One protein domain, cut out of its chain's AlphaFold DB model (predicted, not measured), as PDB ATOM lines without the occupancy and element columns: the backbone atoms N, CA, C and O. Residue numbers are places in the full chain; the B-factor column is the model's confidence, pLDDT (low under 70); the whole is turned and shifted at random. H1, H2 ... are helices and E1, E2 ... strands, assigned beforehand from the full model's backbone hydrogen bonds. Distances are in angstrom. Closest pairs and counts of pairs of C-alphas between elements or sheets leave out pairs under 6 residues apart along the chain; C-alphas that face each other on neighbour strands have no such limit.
ATOM      1  N   PHE A   5     156.576 135.523 124.923       91.75
ATOM      2  CA  PHE A   5     157.956 135.621 125.394       91.75
ATOM      3  C   PHE A   5     158.879 136.229 124.340       91.75
ATOM      4  O   PHE A   5     159.721 137.056 124.677       91.75
ATOM      5  N   ASP A   6     158.706 135.844 123.072       91.81
ATOM      6  CA  ASP A   6     159.467 136.425 121.964       91.81
ATOM      7  C   ASP A   6     159.136 137.921 121.830       91.81
ATOM      8  O   ASP A   6     160.050 138.726 121.697       91.81
ATOM      9  N   GLU A   7     157.860 138.305 121.968       91.50
ATOM     10  CA  GLU A   7     157.420 139.711 121.985       91.50
ATOM     11  C   GLU A   7     158.111 140.509 123.108       91.50
ATOM     12  O   GLU A   7     158.703 141.560 122.851       91.50
ATOM     13  N   ALA A   8     158.114 139.986 124.340       91.19
ATOM     14  CA  ALA A   8     158.767 140.638 125.477       91.19
ATOM     15  C   ALA A   8     160.292 140.765 125.291       91.19
ATOM     16  O   ALA A   8     160.874 141.814 125.581       91.19
ATOM     17  N   VAL A   9     160.953 139.722 124.773       90.38
ATOM     18  CA  VAL A   9     162.395 139.748 124.473       90.38
ATOM     19  C   VAL A   9     162.703 140.735 123.345       90.38
ATOM     20  O   VAL A   9     163.673 141.486 123.451       90.38
ATOM     21  N   SER A  10     161.878 140.786 122.297       90.81
ATOM     22  CA  SER A  10     162.016 141.759 121.212       90.81
ATOM     23  C   SER A  10     161.872 143.192 121.712       90.81
ATOM     24  O   SER A  10     162.690 144.031 121.341       90.81
ATOM     25  N   ALA A  11     160.912 143.471 122.598       89.31
ATOM     26  CA  ALA A  11     160.749 144.795 123.197       89.31
ATOM     27  C   ALA A  11     161.984 145.214 124.017       89.31
ATOM     28  O   ALA A  11     162.481 146.330 123.871       89.31
ATOM     29  N   ILE A  12     162.543 144.299 124.820       89.25
ATOM     30  CA  ILE A  12     163.790 144.542 125.567       89.25
ATOM     31  C   ILE A  12     164.961 144.810 124.610       89.25
ATOM     32  O   ILE A  12     165.751 145.728 124.833       89.25
ATOM     33  N   ALA A  13     165.077 144.020 123.541       88.38
ATOM     34  CA  ALA A  13     166.139 144.175 122.552       88.38
ATOM     35  C   ALA A  13     166.037 145.511 121.801       88.38
ATOM     36  O   ALA A  13     167.058 146.168 121.596       88.38
ATOM     37  N   GLN A  14     164.823 145.937 121.442       86.88
ATOM     38  CA  GLN A  14     164.557 147.235 120.814       86.88
ATOM     39  C   GLN A  14     164.902 148.397 121.748       86.88
ATOM     40  O   GLN A  14     165.548 149.348 121.321       86.88
ATOM     41  N   ALA A  15     164.553 148.290 123.032       83.75
ATOM     42  CA  ALA A  15     164.917 149.286 124.037       83.75
ATOM     43  C   ALA A  15     166.429 149.320 124.338       83.75
ATOM     44  O   ALA A  15     166.901 150.280 124.949       83.75
ATOM     45  N   ARG A  16     167.172 148.267 123.942       85.38
ATOM     46  CA  ARG A  16     168.591 147.995 124.268       85.38
ATOM     47  C   ARG A  16     168.891 147.960 125.769       85.38
ATOM     48  O   ARG A  16     170.046 147.971 126.189       85.38
ATOM     49  N   TYR A  17     167.849 147.879 126.584       84.88
ATOM     50  CA  TYR A  17     167.920 147.965 128.027       84.88
ATOM     51  C   TYR A  17     166.725 147.233 128.642       84.88
ATOM     52  O   TYR A  17     165.596 147.340 128.167       84.88
ATOM     53  N   HIS A  18     166.975 146.487 129.718       86.75
ATOM     54  CA  HIS A  18     165.934 145.826 130.492       86.75
ATOM     55  C   HIS A  18     165.754 146.507 131.849       86.75
ATOM     56  O   HIS A  18     166.582 146.348 132.753       86.75
ATOM     57  N   ASN A  19     164.636 147.213 132.013       85.56
ATOM     58  CA  ASN A  19     164.216 147.697 133.318       85.56
ATOM     59  C   ASN A  19     163.377 146.635 134.041       85.56
ATOM     60  O   ASN A  19     162.162 146.567 133.871       85.56
ATOM     61  N   HIS A  20     164.023 145.833 134.884       81.75
ATOM     62  CA  HIS A  20     163.344 144.800 135.670       81.75
ATOM     63  C   HIS A  20     162.422 145.349 136.777       81.75
ATOM     64  O   HIS A  20     161.791 144.567 137.485       81.75
ATOM     65  N   ARG A  21     162.392 146.672 136.990       77.75
ATOM     66  CA  ARG A  21     161.485 147.341 137.936       77.75
ATOM     67  C   ARG A  21     160.170 147.776 137.282       77.75
ATOM     68  O   ARG A  21     159.285 148.230 137.996       77.75
ATOM     69  N   LEU A  22     160.055 147.676 135.955       80.19
ATOM     70  CA  LEU A  22     158.830 147.993 135.225       80.19
ATOM     71  C   LEU A  22     158.055 146.722 134.879       80.19
ATOM     72  O   LEU A  22     158.625 145.754 134.365       80.19
ATOM     73  N   GLU A  23     156.738 146.791 135.057       81.69
ATOM     74  CA  GLU A  23     155.792 145.701 134.774       81.69
ATOM     75  C   GLU A  23     155.528 145.489 133.272       81.69
ATOM     76  O   GLU A  23     154.741 144.646 132.866       81.69
ATOM     77  N   THR A  24     156.190 146.232 132.383       84.12
ATOM     78  CA  THR A  24     155.897 146.185 130.939       84.12
ATOM     79  C   THR A  24     156.099 144.791 130.334       84.12
ATOM     80  O   THR A  24     155.355 144.368 129.446       84.12
ATOM     81  N   HIS A  25     157.110 144.060 130.805       86.12
ATOM     82  CA  HIS A  25     157.403 142.721 130.301       86.12
ATOM     83  C   HIS A  25     156.452 141.665 130.885       86.12
ATOM     84  O   HIS A  25     155.985 140.809 130.134       86.12
ATOM     85  N   SER A  26     156.128 141.747 132.183       89.88
ATOM     86  CA  SER A  26     155.125 140.892 132.830       89.88
ATOM     87  C   SER A  26     153.749 141.108 132.197       89.88
ATOM     88  O   SER A  26     153.110 140.133 131.810       89.88
ATOM     89  N   ASP A  27     153.346 142.356 131.946       92.94
ATOM     90  CA  ASP A  27     152.097 142.695 131.253       92.94
ATOM     91  C   ASP A  27     152.030 142.094 129.841       92.94
ATOM     92  O   ASP A  27     151.011 141.511 129.460       92.94
ATOM     93  N   THR A  28     153.113 142.210 129.062       92.94
ATOM     94  CA  THR A  28     153.198 141.648 127.700       92.94
ATOM     95  C   THR A  28     153.006 140.133 127.724       92.94
ATOM     96  O   THR A  28     152.159 139.594 127.007       92.94
ATOM     97  N   VAL A  29     153.745 139.443 128.598       93.75
ATOM     98  CA  VAL A  29     153.666 137.984 128.735       93.75
ATOM     99  C   VAL A  29     152.278 137.562 129.216       93.75
ATOM    100  O   VAL A  29     151.650 136.714 128.584       93.75
ATOM    101  N   SER A  30     151.758 138.179 130.275       95.62
ATOM    102  CA  SER A  30     150.454 137.854 130.861       95.62
ATOM    103  C   SER A  30     149.301 138.048 129.874       95.62
ATOM    104  O   SER A  30     148.450 137.167 129.732       95.62
ATOM    105  N   ARG A  31     149.272 139.163 129.134       96.12
ATOM    106  CA  ARG A  31     148.245 139.408 128.104       96.12
ATOM    107  C   ARG A  31     148.342 138.407 126.961       96.12
ATOM    108  O   ARG A  31     147.320 137.871 126.528       96.12
ATOM    109  N   GLY A  32     149.557 138.123 126.497       95.38
ATOM    110  CA  GLY A  32     149.777 137.140 125.446       95.38
ATOM    111  C   GLY A  32     149.394 135.717 125.871       95.38
ATOM    112  O   GLY A  32     148.779 134.999 125.086       95.38
ATOM    113  N   LEU A  33     149.659 135.326 127.123       95.00
ATOM    114  CA  LEU A  33     149.217 134.039 127.674       95.00
ATOM    115  C   LEU A  33     147.692 133.931 127.707       95.00
ATOM    116  O   LEU A  33     147.151 132.912 127.287       95.00
ATOM    117  N   VAL A  34     146.985 134.974 128.151       96.00
ATOM    118  CA  VAL A  34     145.510 134.990 128.149       96.00
ATOM    119  C   VAL A  34     144.959 134.867 126.729       96.00
ATOM    120  O   VAL A  34     144.055 134.065 126.494       96.00
ATOM    121  N   ARG A  35     145.527 135.611 125.769       96.31
ATOM    122  CA  ARG A  35     145.175 135.511 124.343       96.31
ATOM    123  C   ARG A  35     145.339 134.078 123.836       96.31
ATOM    124  O   ARG A  35     144.402 133.517 123.270       96.31
ATOM    125  N   ASP A  36     146.500 133.475 124.073       94.62
ATOM    126  CA  ASP A  36     146.812 132.125 123.605       94.62
ATOM    127  C   ASP A  36     145.922 131.068 124.273       94.62
ATOM    128  O   ASP A  36     145.442 130.154 123.600       94.62
ATOM    129  N   LEU A  37     145.655 131.201 125.576       94.12
ATOM    130  CA  LEU A  37     144.755 130.312 126.309       94.12
ATOM    131  C   LEU A  37     143.317 130.422 125.799       94.12
ATOM    132  O   LEU A  37     142.680 129.395 125.592       94.12
ATOM    133  N   ARG A  38     142.814 131.631 125.523       95.38
ATOM    134  CA  ARG A  38     141.465 131.824 124.964       95.38
ATOM    135  C   ARG A  38     141.318 131.182 123.582       95.38
ATOM    136  O   ARG A  38     140.247 130.682 123.255       95.38
ATOM    137  N   LEU A  39     142.383 131.171 122.780       94.31
ATOM    138  CA  LEU A  39     142.393 130.521 121.465       94.31
ATOM    139  C   LEU A  39     142.503 128.993 121.554       94.31
ATOM    140  O   LEU A  39     141.949 128.288 120.716       94.31
ATOM    141  N   ARG A  40     143.242 128.473 122.542       94.56
ATOM    142  CA  ARG A  40     143.606 127.046 122.625       94.56
ATOM    143  C   ARG A  40     142.776 126.240 123.622       94.56
ATOM    144  O   ARG A  40     142.807 125.015 123.563       94.56
ATOM    145  N   CYS A  41     142.068 126.891 124.541       96.06
ATOM    146  CA  CYS A  41     141.281 126.254 125.593       96.06
ATOM    147  C   CYS A  41     139.802 126.667 125.470       96.06
ATOM    148  O   CYS A  41     139.399 127.682 126.045       96.06
ATOM    149  N   PRO A  42     138.977 125.884 124.743       94.75
ATOM    150  CA  PRO A  42     137.559 126.191 124.552       94.75
ATOM    151  C   PRO A  42     136.784 126.328 125.865       94.75
ATOM    152  O   PRO A  42     135.943 127.211 125.979       94.75
ATOM    153  N   ALA A  43     137.107 125.507 126.871       95.06
ATOM    154  CA  ALA A  43     136.472 125.571 128.186       95.06
ATOM    155  C   ALA A  43     136.727 126.918 128.881       95.06
ATOM    156  O   ALA A  43     135.785 127.588 129.290       95.06
ATOM    157  N   LEU A  44     137.988 127.367 128.934       95.19
ATOM    158  CA  LEU A  44     138.311 128.675 129.505       95.19
ATOM    159  C   LEU A  44     137.659 129.811 128.710       95.19
ATOM    160  O   LEU A  44     137.185 130.778 129.300       95.19
ATOM    161  N   LYS A  45     137.634 129.707 127.376       97.25
ATOM    162  CA  LYS A  45     136.967 130.698 126.527       97.25
ATOM    163  C   LYS A  45     135.477 130.799 126.857       97.25
ATOM    164  O   LYS A  45     134.993 131.913 127.015       97.25
ATOM    165  N   ALA A  46     134.780 129.669 126.969       97.38
ATOM    166  CA  ALA A  46     133.360 129.638 127.306       97.38
ATOM    167  C   ALA A  46     133.095 130.272 128.680       97.38
ATOM    168  O   ALA A  46     132.222 131.127 128.791       97.38
ATOM    169  N   ASP A  47     133.903 129.935 129.689       98.12
ATOM    170  CA  ASP A  47     133.772 130.516 131.028       98.12
ATOM    171  C   ASP A  47     134.024 132.031 131.043       98.12
ATOM    172  O   ASP A  47     133.337 132.765 131.752       98.12
ATOM    173  N   LEU A  48     134.999 132.514 130.263       97.38
ATOM    174  CA  LEU A  48     135.277 133.945 130.113       97.38
ATOM    175  C   LEU A  48     134.135 134.674 129.398       97.38
ATOM    176  O   LEU A  48     133.731 135.748 129.834       97.38
ATOM    177  N   ASP A  49     133.618 134.102 128.308       97.94
ATOM    178  CA  ASP A  49     132.536 134.704 127.522       97.94
ATOM    179  C   ASP A  49     131.214 134.735 128.311       97.94
ATOM    180  O   ASP A  49     130.452 135.692 128.197       97.94
ATOM    181  N   ALA A  50     130.970 133.724 129.151       97.75
ATOM    182  CA  ALA A  50     129.818 133.654 130.049       97.75
ATOM    183  C   ALA A  50     129.996 134.466 131.349       97.75
ATOM    184  O   ALA A  50     129.077 134.527 132.162       97.75
ATOM    185  N   GLY A  51     131.170 135.066 131.581       96.81
ATOM    186  CA  GLY A  51     131.465 135.828 132.799       96.81
ATOM    187  C   GLY A  51     131.603 134.984 134.072       96.81
ATOM    188  O   GLY A  51     131.662 135.548 135.164       96.81
ATOM    189  N   VAL A  52     131.689 133.654 133.947       97.81
ATOM    190  CA  VAL A  52     131.909 132.715 135.064       97.81
ATOM    191  C   VAL A  52     133.265 132.963 135.716       97.81
ATOM    192  O   VAL A  52     133.409 132.858 136.932       97.81
ATOM    193  N   VAL A  53     134.272 133.300 134.909       97.88
ATOM    194  CA  VAL A  53     135.595 133.703 135.391       97.88
ATOM    195  C   VAL A  53     135.978 135.060 134.825       97.88
ATOM    196  O   VAL A  53     135.555 135.438 133.733       97.88
ATOM    197  N   LYS A  54     136.821 135.786 135.557       98.19
ATOM    198  CA  LYS A  54     137.418 137.048 135.111       98.19
ATOM    199  C   LYS A  54     138.937 136.956 135.111       98.19
ATOM    200  O   LYS A  54     139.529 136.069 135.723       98.19
ATOM    201  N   VAL A  55     139.549 137.881 134.379       98.06
ATOM    202  CA  VAL A  55     140.996 138.068 134.312       98.06
ATOM    203  C   VAL A  55     141.338 139.357 135.035       98.06
ATOM    204  O   VAL A  55     140.785 140.409 134.719       98.06
ATOM    205  N   TRP A  56     142.286 139.279 135.957       97.06
ATOM    206  CA  TRP A  56     142.862 140.436 136.618       97.06
ATOM    207  C   TRP A  56     144.380 140.415 136.455       97.06
ATOM    208  O   TRP A  56     145.002 139.352 136.426       97.06
ATOM    209  N   TYR A  57     144.971 141.600 136.357       95.44
ATOM    210  CA  TYR A  57     146.412 141.783 136.221       95.44
ATOM    211  C   TYR A  57     146.956 142.505 137.442       95.44
ATOM    212  O   TYR A  57     146.290 143.400 137.969       95.44
ATOM    213  N   ASN A  58     148.180 142.162 137.845       92.12
ATOM    214  CA  ASN A  58     148.908 142.867 138.899       92.12
ATOM    215  C   ASN A  58     148.111 142.959 140.221       92.12
ATOM    216  O   ASN A  58     148.129 143.995 140.897       92.12
ATOM    217  N   VAL A  59     147.381 141.888 140.571       90.88
ATOM    218  CA  VAL A  59     146.509 141.834 141.759       90.88
ATOM    219  C   VAL A  59     147.329 141.699 143.027       90.88
ATOM    220  O   VAL A  59     148.375 141.062 143.006       90.88
ATOM    221  N   ALA A  60     146.858 142.254 144.143       85.44
ATOM    222  CA  ALA A  60     147.531 142.071 145.425       85.44
ATOM    223  C   ALA A  60     147.637 140.574 145.769       85.44
ATOM    224  O   ALA A  60     146.659 139.830 145.723       85.44
ATOM    225  N   GLY A  61     148.852 140.141 146.087       69.94
ATOM    226  CA  GLY A  61     149.168 138.778 146.452       69.94
ATOM    227  C   GLY A  61     148.686 138.467 147.872       69.94
ATOM    228  O   GLY A  61     148.835 139.300 148.771       69.94
ATOM    229  N   PRO A  62     148.136 137.272 148.107       64.81
ATOM    230  CA  PRO A  62     147.723 136.846 149.436       64.81
ATOM    231  C   PRO A  62     148.938 136.654 150.360       64.81
ATOM    232  O   PRO A  62     149.926 136.028 149.980       64.81
ATOM    233  N   GLY A  63     148.855 137.174 151.591       58.44
ATOM    234  CA  GLY A  63     149.783 136.842 152.681       58.44
ATOM    235  C   GLY A  63     151.021 137.731 152.888       58.44
ATOM    236  O   GLY A  63     151.828 137.389 153.746       58.44
ATOM    237  N   ASP A  64     151.207 138.854 152.177       54.16
ATOM    238  CA  ASP A  64     152.299 139.803 152.490       54.16
ATOM    239  C   ASP A  64     152.062 141.215 151.915       54.16
ATOM    240  O   ASP A  64     151.423 141.387 150.873       54.16
ATOM    241  N   ARG A  65     152.609 142.242 152.579       53.38
ATOM    242  CA  ARG A  65     152.437 143.665 152.235       53.38
ATOM    243  C   ARG A  65     152.977 143.950 150.822       53.38
ATOM    244  O   ARG A  65     154.183 143.912 150.601       53.38
ATOM    245  N   LEU A  66     152.085 144.322 149.896       63.47
ATOM    246  CA  LEU A  66     152.369 144.890 148.559       63.47
ATOM    247  C   LEU A  66     152.856 143.931 147.458       63.47
ATOM    248  O   LEU A  66     153.166 144.398 146.360       63.47
ATOM    249  N   ARG A  67     152.927 142.615 147.694       73.44
ATOM    250  CA  ARG A  67     153.263 141.675 146.607       73.44
ATOM    251  C   ARG A  67     152.131 141.649 145.589       73.44
ATOM    252  O   ARG A  67     150.979 141.843 145.961       73.44
ATOM    253  N   LYS A  68     152.454 141.420 144.320       86.62
ATOM    254  CA  LYS A  68     151.466 141.298 143.251       86.62
ATOM    255  C   LYS A  68     151.578 139.934 142.588       86.62
ATOM    256  O   LYS A  68     152.666 139.373 142.573       86.62
ATOM    257  N   VAL A  69     150.449 139.424 142.112       90.69
ATOM    258  CA  VAL A  69     150.368 138.314 141.166       90.69
ATOM    259  C   VAL A  69     150.114 138.924 139.796       90.69
ATOM    260  O   VAL A  69     149.117 139.632 139.611       90.69
ATOM    261  N   ASP A  70     151.010 138.674 138.846       93.50
ATOM    262  CA  ASP A  70     150.974 139.353 137.544       93.50
ATOM    263  C   ASP A  70     149.701 139.051 136.745       93.50
ATOM    264  O   ASP A  70     149.156 139.930 136.073       93.50
ATOM    265  N   LEU A  71     149.209 137.813 136.819       95.75
ATOM    266  CA  LEU A  71     147.967 137.382 136.183       95.75
ATOM    267  C   LEU A  71     147.194 136.453 137.108       95.75
ATOM    268  O   LEU A  71     147.705 135.426 137.546       95.75
ATOM    269  N   PHE A  72     145.931 136.787 137.326       95.88
ATOM    270  CA  PHE A  72     144.992 136.010 138.114       95.88
ATOM    271  C   PHE A  72     143.730 135.741 137.297       95.88
ATOM    272  O   PHE A  72     143.155 136.656 136.704       95.88
ATOM    273  N   VAL A  73     143.295 134.486 137.261       97.44
ATOM    274  CA  VAL A  73     142.056 134.053 136.609       97.44
ATOM    275  C   VAL A  73     141.269 133.196 137.584       97.44
ATOM    276  O   VAL A  73     141.775 132.190 138.088       97.44
ATOM    277  N   GLY A  74     140.021 133.568 137.833       97.06
ATOM    278  CA  GLY A  74     139.182 132.937 138.847       97.06
ATOM    279  C   GLY A  74     137.737 133.413 138.788       97.06
ATOM    280  O   GLY A  74     137.401 134.285 137.983       97.06
ATOM    281  N   VAL A  75     136.889 132.823 139.629       97.50
ATOM    282  CA  VAL A  75     135.506 133.293 139.805       97.50
ATOM    283  C   VAL A  75     135.549 134.574 140.647       97.50
ATOM    284  O   VAL A  75     136.268 134.594 141.648       97.50
ATOM    285  N   PRO A  76     134.869 135.659 140.238       96.81
ATOM    286  CA  PRO A  76     134.790 136.865 141.055       96.81
ATOM    287  C   PRO A  76     134.036 136.615 142.366       96.81
ATOM    288  O   PRO A  76     133.119 135.796 142.405       96.81
ATOM    289  N   ASP A  77     134.377 137.370 143.408       95.31
ATOM    290  CA  ASP A  77     133.544 137.456 144.611       95.31
ATOM    291  C   ASP A  77     132.247 138.258 144.362       95.31
ATOM    292  O   ASP A  77     131.956 138.697 143.242       95.31
ATOM    293  N   ALA A  78     131.464 138.470 145.426       95.38
ATOM    294  CA  ALA A  78     130.220 139.239 145.372       95.38
ATOM    295  C   ALA A  78     130.407 140.691 144.877       95.38
ATOM    296  O   ALA A  78     129.489 141.249 144.279       95.38
ATOM    297  N   ASP A  79     131.596 141.274 145.060       95.25
ATOM    298  CA  ASP A  79     131.951 142.627 144.616       95.25
ATOM    299  C   ASP A  79     132.582 142.649 143.211       95.25
ATOM    300  O   ASP A  79     132.965 143.708 142.702       95.25
ATOM    301  N   GLY A  80     132.755 141.493 142.567       95.00
ATOM    302  CA  GLY A  80     133.447 141.402 141.284       95.00
ATOM    303  C   GLY A  80     134.982 141.399 141.377       95.00
ATOM    304  O   GLY A  80     135.637 141.553 140.337       95.00
ATOM    305  N   LYS A  81     135.555 141.259 142.577       94.81
ATOM    306  CA  LYS A  81     136.997 141.314 142.875       94.81
ATOM    307  C   LYS A  81     137.643 139.918 142.819       94.81
ATOM    308  O   LYS A  81     136.933 138.910 142.818       94.81
ATOM    309  N   PRO A  82     138.986 139.836 142.717       94.00
ATOM    310  CA  PRO A  82     139.685 138.554 142.751       94.00
ATOM    311  C   PRO A  82     139.597 137.905 144.140       94.00
ATOM    312  O   PRO A  82     139.916 138.543 145.141       94.00
ATOM    313  N   ASP A  83     139.255 136.616 144.175       92.94
ATOM    314  CA  ASP A  83     139.227 135.790 145.386       92.94
ATOM    315  C   ASP A  83     140.167 134.584 145.246       92.94
ATOM    316  O   ASP A  83     140.017 133.751 144.346       92.94
ATOM    317  N   ILE A  84     141.129 134.464 146.168       91.56
ATOM    318  CA  ILE A  84     142.105 133.367 146.211       91.56
ATOM    319  C   ILE A  84     141.439 131.986 146.336       91.56
ATOM    320  O   ILE A  84     141.926 131.025 145.734       91.56
ATOM    321  N   HIS A  85     140.309 131.880 147.042       93.00
ATOM    322  CA  HIS A  85     139.567 130.625 147.200       93.00
ATOM    323  C   HIS A  85     138.962 130.149 145.872       93.00
ATOM    324  O   HIS A  85     138.752 128.953 145.663       93.00
ATOM    325  N   GLN A  86     138.750 131.084 144.945       95.25
ATOM    326  CA  GLN A  86     138.188 130.855 143.619       95.25
ATOM    327  C   GLN A  86     139.232 130.931 142.494       95.25
ATOM    328  O   GLN A  86     138.883 130.973 141.306       95.25
ATOM    329  N   CYS A  87     140.521 130.925 142.842       94.62
ATOM    330  CA  CYS A  87     141.608 130.929 141.872       94.62
ATOM    331  C   CYS A  87     141.564 129.673 140.987       94.62
ATOM    332  O   CYS A  87     141.498 128.542 141.474       94.62
ATOM    333  N   ARG A  88     141.676 129.860 139.669       95.19
ATOM    334  CA  ARG A  88     141.847 128.768 138.698       95.19
ATOM    335  C   ARG A  88     143.229 128.774 138.069       95.19
ATOM    336  O   ARG A  88     143.847 127.717 137.968       95.19
ATOM    337  N   ILE A  89     143.711 129.945 137.660       95.00
ATOM    338  CA  ILE A  89     145.042 130.128 137.075       95.00
ATOM    339  C   ILE A  89     145.690 131.334 137.742       95.00
ATOM    340  O   ILE A  89     145.085 132.401 137.794       95.00
ATOM    341  N   ALA A  90     146.930 131.182 138.192       93.50
ATOM    342  CA  ALA A  90     147.770 132.306 138.565       93.50
ATOM    343  C   ALA A  90     149.114 132.201 137.849       93.50
ATOM    344  O   ALA A  90     149.709 131.120 137.785       93.50
ATOM    345  N   VAL A  91     149.587 133.316 137.302       93.31
ATOM    346  CA  VAL A  91     150.897 133.401 136.663       93.31
ATOM    347  C   VAL A  91     151.713 134.487 137.330       93.31
ATOM    348  O   VAL A  91     151.224 135.595 137.533       93.31
ATOM    349  N   GLU A  92     152.960 134.148 137.625       91.31
ATOM    350  CA  GLU A  92     153.949 135.070 138.157       91.31
ATOM    351  C   GLU A  92     155.172 135.087 137.243       91.31
ATOM    352  O   GLU A  92     155.773 134.045 136.960       91.31
ATOM    353  N   ASN A  93     155.554 136.269 136.774       91.56
ATOM    354  CA  ASN A  93     156.704 136.468 135.912       91.56
ATOM    355  C   ASN A  93     157.840 137.078 136.734       91.56
ATOM    356  O   ASN A  93     157.674 138.045 137.477       91.56
ATOM    357  N   LYS A  94     159.041 136.518 136.606       88.75
ATOM    358  CA  LYS A  94     160.244 137.054 137.246       88.75
ATOM    359  C   LYS A  94     161.364 137.218 136.242       88.75
ATOM    360  O   LYS A  94     161.571 136.397 135.359       88.75
ATOM    361  N   SER A  95     162.170 138.248 136.439       89.12
ATOM    362  CA  SER A  95     163.439 138.414 135.738       89.12
ATOM    363  C   SER A  95     164.602 138.235 136.713       89.12
ATOM    364  O   SER A  95     164.673 138.895 137.758       89.12
ATOM    365  N   VAL A  96     165.544 137.373 136.355       88.19
ATOM    366  CA  VAL A  96     166.795 137.138 137.069       88.19
ATOM    367  C   VAL A  96     167.931 137.624 136.186       88.19
ATOM    368  O   VAL A  96     168.343 136.966 135.232       88.19
ATOM    369  N   ILE A  97     168.471 138.783 136.539       84.31
ATOM    370  CA  ILE A  97     169.765 139.211 136.029       84.31
ATOM    371  C   ILE A  97     170.793 138.648 136.997       84.31
ATOM    372  O   ILE A  97     170.990 139.155 138.097       84.31
ATOM    373  N   THR A  98     171.381 137.529 136.600       70.38
ATOM    374  CA  THR A  98     172.245 136.658 137.408       70.38
ATOM    375  C   THR A  98     173.357 137.410 138.146       70.38
ATOM    376  O   THR A  98     173.649 137.090 139.300       70.38
ATOM    377  N   ALA A  99     173.861 138.499 137.559       67.81
ATOM    378  CA  ALA A  99     174.954 139.292 138.110       67.81
ATOM    379  C   ALA A  99     174.518 140.061 139.365       67.81
ATOM    380  O   ALA A  99     175.342 140.406 140.207       67.81
ATOM    381  N   HIS A 100     173.210 140.284 139.523       65.88
ATOM    382  CA  HIS A 100     172.613 140.980 140.661       65.88
ATOM    383  C   HIS A 100     172.359 140.031 141.844       65.88
ATOM    384  O   HIS A 100     171.784 140.448 142.847       65.88
ATOM    385  N   ARG A 101     172.749 138.747 141.733       69.75
ATOM    386  CA  ARG A 101     172.622 137.705 142.773       69.75
ATOM    387  C   ARG A 101     171.215 137.567 143.374       69.75
ATOM    388  O   ARG A 101     171.051 137.005 144.449       69.75
ATOM    389  N   ASN A 102     170.185 138.008 142.658       82.50
ATOM    390  CA  ASN A 102     168.809 138.031 143.152       82.50
ATOM    391  C   ASN A 102     168.066 136.698 142.963       82.50
ATOM    392  O   ASN A 102     166.898 136.601 143.330       82.50
ATOM    393  N   ARG A 103     168.718 135.660 142.415       89.25
ATOM    394  CA  ARG A 103     168.066 134.380 142.087       89.25
ATOM    395  C   ARG A 103     167.336 133.753 143.277       89.25
ATOM    396  O   ARG A 103     166.224 133.283 143.097       89.25
ATOM    397  N   THR A 104     167.930 133.776 144.474       89.81
ATOM    398  CA  THR A 104     167.334 133.170 145.675       89.81
ATOM    399  C   THR A 104     166.124 133.971 146.128       89.81
ATOM    400  O   THR A 104     165.064 133.399 146.328       89.81
ATOM    401  N   SER A 105     166.227 135.303 146.164       88.56
ATOM    402  CA  SER A 105     165.087 136.166 146.490       88.56
ATOM    403  C   SER A 105     163.927 135.964 145.513       88.56
ATOM    404  O   SER A 105     162.783 135.851 145.928       88.56
ATOM    405  N   ARG A 106     164.219 135.847 144.211       89.00
ATOM    406  CA  ARG A 106     163.208 135.580 143.177       89.00
ATOM    407  C   ARG A 106     162.607 134.179 143.289       89.00
ATOM    408  O   ARG A 106     161.417 134.015 143.047       89.00
ATOM    409  N   PHE A 107     163.404 133.189 143.675       91.25
ATOM    410  CA  PHE A 107     162.921 131.846 143.978       91.25
ATOM    411  C   PHE A 107     161.972 131.856 145.182       91.25
ATOM    412  O   PHE A 107     160.875 131.306 145.100       91.25
ATOM    413  N   ASP A 108     162.355 132.525 146.269       89.44
ATOM    414  CA  ASP A 108     161.536 132.642 147.476       89.44
ATOM    415  C   ASP A 108     160.243 133.417 147.208       89.44
ATOM    416  O   ASP A 108     159.190 133.041 147.724       89.44
ATOM    417  N   ASP A 109     160.299 134.457 146.366       87.44
ATOM    418  CA  ASP A 109     159.116 135.189 145.912       87.44
ATOM    419  C   ASP A 109     158.101 134.233 145.267       87.44
ATOM    420  O   ASP A 109     156.941 134.199 145.680       87.44
ATOM    421  N   LEU A 110     158.547 133.416 144.306       89.31
ATOM    422  CA  LEU A 110     157.691 132.433 143.639       89.31
ATOM    423  C   LEU A 110     157.181 131.367 144.608       89.31
ATOM    424  O   LEU A 110     155.991 131.060 144.616       89.31
ATOM    425  N   LYS A 111     158.063 130.816 145.449       88.75
ATOM    426  CA  LYS A 111     157.711 129.772 146.418       88.75
ATOM    427  C   LYS A 111     156.629 130.246 147.391       88.75
ATOM    428  O   LYS A 111     155.726 129.476 147.703       88.75
ATOM    429  N   LYS A 112     156.699 131.501 147.848       87.69
ATOM    430  CA  LYS A 112     155.691 132.103 148.734       87.69
ATOM    431  C   LYS A 112     154.335 132.242 148.051       87.69
ATOM    432  O   LYS A 112     153.339 131.824 148.632       87.69
ATOM    433  N   VAL A 113     154.299 132.769 146.821       86.44
ATOM    434  CA  VAL A 113     153.049 132.883 146.043       86.44
ATOM    435  C   VAL A 113     152.430 131.501 145.818       86.44
ATOM    436  O   VAL A 113     151.234 131.321 146.042       86.44
ATOM    437  N   LEU A 114     153.255 130.508 145.463       84.62
ATOM    438  CA  LEU A 114     152.822 129.117 145.337       84.62
ATOM    439  C   LEU A 114     152.206 128.583 146.631       84.62
ATOM    440  O   LEU A 114     151.087 128.080 146.608       84.62
ATOM    441  N   GLY A 115     152.914 128.721 147.754       85.94
ATOM    442  CA  GLY A 115     152.442 128.246 149.053       85.94
ATOM    443  C   GLY A 115     151.131 128.901 149.489       85.94
ATOM    444  O   GLY A 115     150.252 128.209 149.993       85.94
ATOM    445  N   ALA A 116     150.970 130.205 149.250       87.75
ATOM    446  CA  ALA A 116     149.760 130.932 149.624       87.75
ATOM    447  C   ALA A 116     148.533 130.461 148.830       87.75
ATOM    448  O   ALA A 116     147.496 130.172 149.424       87.75
ATOM    449  N   ILE A 117     148.645 130.338 147.501       88.62
ATOM    450  CA  ILE A 117     147.505 129.927 146.668       88.62
ATOM    451  C   ILE A 117     147.214 128.435 146.834       88.62
ATOM    452  O   ILE A 117     146.065 128.071 147.056       88.62
ATOM    453  N   HIS A 118     148.222 127.556 146.785       89.25
ATOM    454  CA  HIS A 118     147.994 126.113 146.953       89.25
ATOM    455  C   HIS A 118     147.595 125.713 148.370       89.25
ATOM    456  O   HIS A 118     146.927 124.696 148.518       89.25
ATOM    457  N   GLY A 119     147.941 126.503 149.389       88.25
ATOM    458  CA  GLY A 119     147.461 126.278 150.754       88.25
ATOM    459  C   GLY A 119     145.940 126.397 150.884       88.25
ATOM    460  O   GLY A 119     145.352 125.764 151.753       88.25
ATOM    461  N   VAL A 120     145.305 127.170 149.999       90.31
ATOM    462  CA  VAL A 120     143.855 127.410 150.002       90.31
ATOM    463  C   VAL A 120     143.147 126.680 148.859       90.31
ATOM    464  O   VAL A 120     142.036 126.180 149.025       90.31
ATOM    465  N   ARG A 121     143.787 126.611 147.689       91.06
ATOM    466  CA  ARG A 121     143.239 126.041 146.458       91.06
ATOM    467  C   ARG A 121     144.266 125.124 145.782       91.06
ATOM    468  O   ARG A 121     144.906 125.530 144.805       91.06
ATOM    469  N   PRO A 122     144.427 123.875 146.253       89.75
ATOM    470  CA  PRO A 122     145.376 122.910 145.682       89.75
ATOM    471  C   PRO A 122     145.124 122.603 144.196       89.75
ATOM    472  O   PRO A 122     146.014 122.126 143.479       89.75
ATOM    473  N   GLU A 123     143.906 122.872 143.712       89.75
ATOM    474  CA  GLU A 123     143.503 122.636 142.330       89.75
ATOM    475  C   GLU A 123     143.991 123.695 141.339       89.75
ATOM    476  O   GLU A 123     144.015 123.424 140.132       89.75
ATOM    477  N   ALA A 124     144.398 124.871 141.827       91.31
ATOM    478  CA  ALA A 124     144.795 125.989 140.984       91.31
ATOM    479  C   ALA A 124     146.036 125.662 140.133       91.31
ATOM    480  O   ALA A 124     147.012 125.050 140.587       91.31
ATOM    481  N   LEU A 125     146.012 126.114 138.878       91.31
ATOM    482  CA  LEU A 125     147.155 126.071 137.977       91.31
ATOM    483  C   LEU A 125     148.062 127.263 138.264       91.31
ATOM    484  O   LEU A 125     147.726 128.401 137.945       91.31
ATOM    485  N   LEU A 126     149.224 126.993 138.849       89.38
ATOM    486  CA  LEU A 126     150.228 128.013 139.129       89.38
ATOM    487  C   LEU A 126     151.360 127.894 138.120       89.38
ATOM    488  O   LEU A 126     151.958 126.828 137.963       89.38
ATOM    489  N   VAL A 127     151.639 128.993 137.430       89.94
ATOM    490  CA  VAL A 127     152.687 129.066 136.417       89.94
ATOM    491  C   VAL A 127     153.682 130.132 136.837       89.94
ATOM    492  O   VAL A 127     153.321 131.275 137.086       89.94
ATOM    493  N   ALA A 128     154.956 129.768 136.880       89.12
ATOM    494  CA  ALA A 128     156.032 130.735 136.995       89.12
ATOM    495  C   ALA A 128     156.734 130.860 135.646       89.12
ATOM    496  O   ALA A 128     157.140 129.849 135.063       89.12
ATOM    497  N   THR A 129     156.913 132.084 135.162       90.12
ATOM    498  CA  THR A 129     157.792 132.354 134.022       90.12
ATOM    499  C   THR A 129     159.024 133.102 134.508       90.12
ATOM    500  O   THR A 129     158.945 133.953 135.393       90.12
ATOM    501  N   VAL A 130     160.196 132.741 133.981       90.12
ATOM    502  CA  VAL A 130     161.461 133.328 134.431       90.12
ATOM    503  C   VAL A 130     162.318 133.723 133.238       90.12
ATOM    504  O   VAL A 130     162.719 132.868 132.450       90.12
ATOM    505  N   LEU A 131     162.634 135.012 133.132       90.38
ATOM    506  CA  LEU A 131     163.617 135.547 132.195       90.38
ATOM    507  C   LEU A 131     164.994 135.540 132.862       90.38
ATOM    508  O   LEU A 131     165.169 136.137 133.920       90.38
ATOM    509  N   ILE A 132     165.980 134.880 132.255       89.44
ATOM    510  CA  ILE A 132     167.336 134.762 132.813       89.44
ATOM    511  C   ILE A 132     168.324 135.501 131.913       89.44
ATOM    512  O   ILE A 132     168.479 135.168 130.740       89.44
ATOM    513  N   GLY A 133     169.013 136.496 132.472       87.81
ATOM    514  CA  GLY A 133     170.067 137.232 131.778       87.81
ATOM    515  C   GLY A 133     171.305 136.364 131.545       87.81
ATOM    516  O   GLY A 133     171.836 135.769 132.482       87.81
ATOM    517  N   LEU A 134     171.779 136.314 130.297       88.81
ATOM    518  CA  LEU A 134     172.934 135.499 129.889       88.81
ATOM    519  C   LEU A 134     174.211 136.313 129.638       88.81
ATOM    520  O   LEU A 134     175.267 135.733 129.403       88.81
ATOM    521  N   ALA A 135     174.127 137.644 129.655       88.06
ATOM    522  CA  ALA A 135     175.263 138.509 129.356       88.06
ATOM    523  C   ALA A 135     176.383 138.345 130.396       88.06
ATOM    524  O   ALA A 135     176.110 138.330 131.594       88.06
ATOM    525  N   GLU A 136     177.641 138.276 129.954       89.44
ATOM    526  CA  GLU A 136     178.806 138.186 130.849       89.44
ATOM    527  C   GLU A 136     178.954 139.440 131.719       89.44
ATOM    528  O   GLU A 136     179.288 139.366 132.900       89.44
ATOM    529  N   ARG A 137     178.673 140.606 131.138       90.50
ATOM    530  CA  ARG A 137     178.712 141.902 131.808       90.50
ATOM    531  C   ARG A 137     177.358 142.575 131.682       90.50
ATOM    532  O   ARG A 137     176.738 142.535 130.624       90.50
ATOM    533  N   PRO A 184     180.291 132.238 134.124       89.12
ATOM    534  CA  PRO A 184     179.798 131.419 133.014       89.12
ATOM    535  C   PRO A 184     178.680 130.432 133.394       89.12
ATOM    536  O   PRO A 184     177.807 130.143 132.583       89.12
ATOM    537  N   ASN A 185     178.669 129.936 134.638       90.62
ATOM    538  CA  ASN A 185     177.685 128.963 135.120       90.62
ATOM    539  C   ASN A 185     176.504 129.559 135.908       90.62
ATOM    540  O   ASN A 185     175.626 128.799 136.322       90.62
ATOM    541  N   ASP A 186     176.444 130.875 136.131       90.12
ATOM    542  CA  ASP A 186     175.355 131.482 136.907       90.12
ATOM    543  C   ASP A 186     173.967 131.319 136.256       90.12
ATOM    544  O   ASP A 186     173.011 131.032 136.992       90.12
ATOM    545  N   PRO A 187     173.812 131.431 134.918       89.56
ATOM    546  CA  PRO A 187     172.533 131.155 134.267       89.56
ATOM    547  C   PRO A 187     172.053 129.722 134.474       89.56
ATOM    548  O   PRO A 187     170.916 129.519 134.896       89.56
ATOM    549  N   GLN A 188     172.931 128.737 134.264       90.81
ATOM    550  CA  GLN A 188     172.582 127.322 134.417       90.81
ATOM    551  C   GLN A 188     172.184 127.004 135.862       90.81
ATOM    552  O   GLN A 188     171.115 126.451 136.098       90.81
ATOM    553  N   LYS A 189     172.965 127.476 136.841       91.88
ATOM    554  CA  LYS A 189     172.629 127.340 138.267       91.88
ATOM    555  C   LYS A 189     171.285 127.970 138.625       91.88
ATOM    556  O   LYS A 189     170.601 127.486 139.520       91.88
ATOM    557  N   SER A 190     170.916 129.061 137.956       91.25
ATOM    558  CA  SER A 190     169.611 129.694 138.156       91.25
ATOM    559  C   SER A 190     168.495 128.832 137.573       91.25
ATOM    560  O   SER A 190     167.522 128.571 138.267       91.25
ATOM    561  N   VAL A 191     168.652 128.309 136.355       91.19
ATOM    562  CA  VAL A 191     167.692 127.351 135.779       91.19
ATOM    563  C   VAL A 191     167.499 126.146 136.705       91.19
ATOM    564  O   VAL A 191     166.363 125.772 136.994       91.19
ATOM    565  N   ASP A 192     168.593 125.563 137.193       92.44
ATOM    566  CA  ASP A 192     168.548 124.367 138.036       92.44
ATOM    567  C   ASP A 192     167.873 124.641 139.380       92.44
ATOM    568  O   ASP A 192     167.030 123.853 139.801       92.44
ATOM    569  N   LEU A 193     168.143 125.795 140.002       92.25
ATOM    570  CA  LEU A 193     167.452 126.214 141.220       92.25
ATOM    571  C   LEU A 193     165.937 126.312 140.998       92.25
ATOM    572  O   LEU A 193     165.172 125.708 141.742       92.25
ATOM    573  N   PHE A 194     165.480 127.028 139.968       90.88
ATOM    574  CA  PHE A 194     164.042 127.243 139.757       90.88
ATOM    575  C   PHE A 194     163.293 125.969 139.351       90.88
ATOM    576  O   PHE A 194     162.104 125.848 139.634       90.88
ATOM    577  N   ARG A 195     163.976 124.979 138.766       89.62
ATOM    578  CA  ARG A 195     163.396 123.648 138.511       89.62
ATOM    579  C   ARG A 195     163.059 122.872 139.783       89.62
ATOM    580  O   ARG A 195     162.286 121.924 139.703       89.62
ATOM    581  N   THR A 196     163.610 123.266 140.931       90.38
ATOM    582  CA  THR A 196     163.269 122.673 142.234       90.38
ATOM    583  C   THR A 196     161.995 123.256 142.847       90.38
ATOM    584  O   THR A 196     161.557 122.777 143.894       90.38
ATOM    585  N   LEU A 197     161.379 124.272 142.223       86.88
ATOM    586  CA  LEU A 197     160.071 124.756 142.661       86.88
ATOM    587  C   LEU A 197     159.044 123.613 142.608       86.88
ATOM    588  O   LEU A 197     159.091 122.798 141.680       86.88
TER     589      LEU A 197
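Overview. This is residues 5 to 137 and 184 to 197 of the 237 residues of an uncharacterized protein of Gemmatimonadaceae bacterium (UniProt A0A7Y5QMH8). A strongly twisted four-stranded sheet is the middle of three layers, with H2 slanting over one face and the long H4 over the other. H1 folds back beside the first part of H2, H3 turns off at H2's other end, and H5 is over edge strand E4. The printed part has 147 residues with five named helices and four named strands, H1 H2 H3 E1 E2 E3 H4 E4 H5, class mixed; the sheet, E1 E2 E3 E4, is mixed. It is compact, radius of gyration of the C-alphas 16.1 A, spanning 50 by 32 by 24 A.

Arrangement. H1, residues 5 to 15, and H2, 24 to 40, form a helical hairpin; the closest C-alphas, Ala 8 and His 25, are 5.4 A apart. H3, 42 to 49, touches H2 only at the corner, closest C-alphas Arg 38 and Lys 45, 4.9 A. E1, 54 to 60, E2, 68 to 76, and E3, 82 to 96, make a meander, each strand the antiparallel neighbour of the one before; N 56 and O 72 are 2.9 A apart, N 73 and O 89 2.8 A. E3, H4, 103 to 120, and E4, 125 to 132, make a strand-helix-strand unit, parallel neighbour strands with a helix between, its crossover right-handed; N 92 and O 127 are 2.9 A apart. H2 and H4 lie on opposite faces, at heights over the sheet of 9.2 A and 8.7 A. H1 and H3 only graze the sheet. H5, 186 to 194, only just touches H4, with 3 pairs of C-alphas within 8 A, closest Arg 103 and Ser 190, 6.3 A. Every O i to N i+4 pair is within hydrogen-bond range in H1, H2, H3 and H5, and 13 of 14 in H4.

Along the chain. H1 begins at C-alpha 5 (157.956, 135.621, 125.394); H5 ends at C-alpha 194 (164.042, 127.243, 139.757). First to last C-alpha, H2 measures 24.2 A, E3 27.7 A and H4 26.4 A.

Size, cuts and confidence. Residues 138 to 183 are not printed; C-alphas 137 and 184 are 10.6 A apart. Of the links printed whole, none is long. Residues 61 to 66 and 99 to 101 have pLDDT under 70.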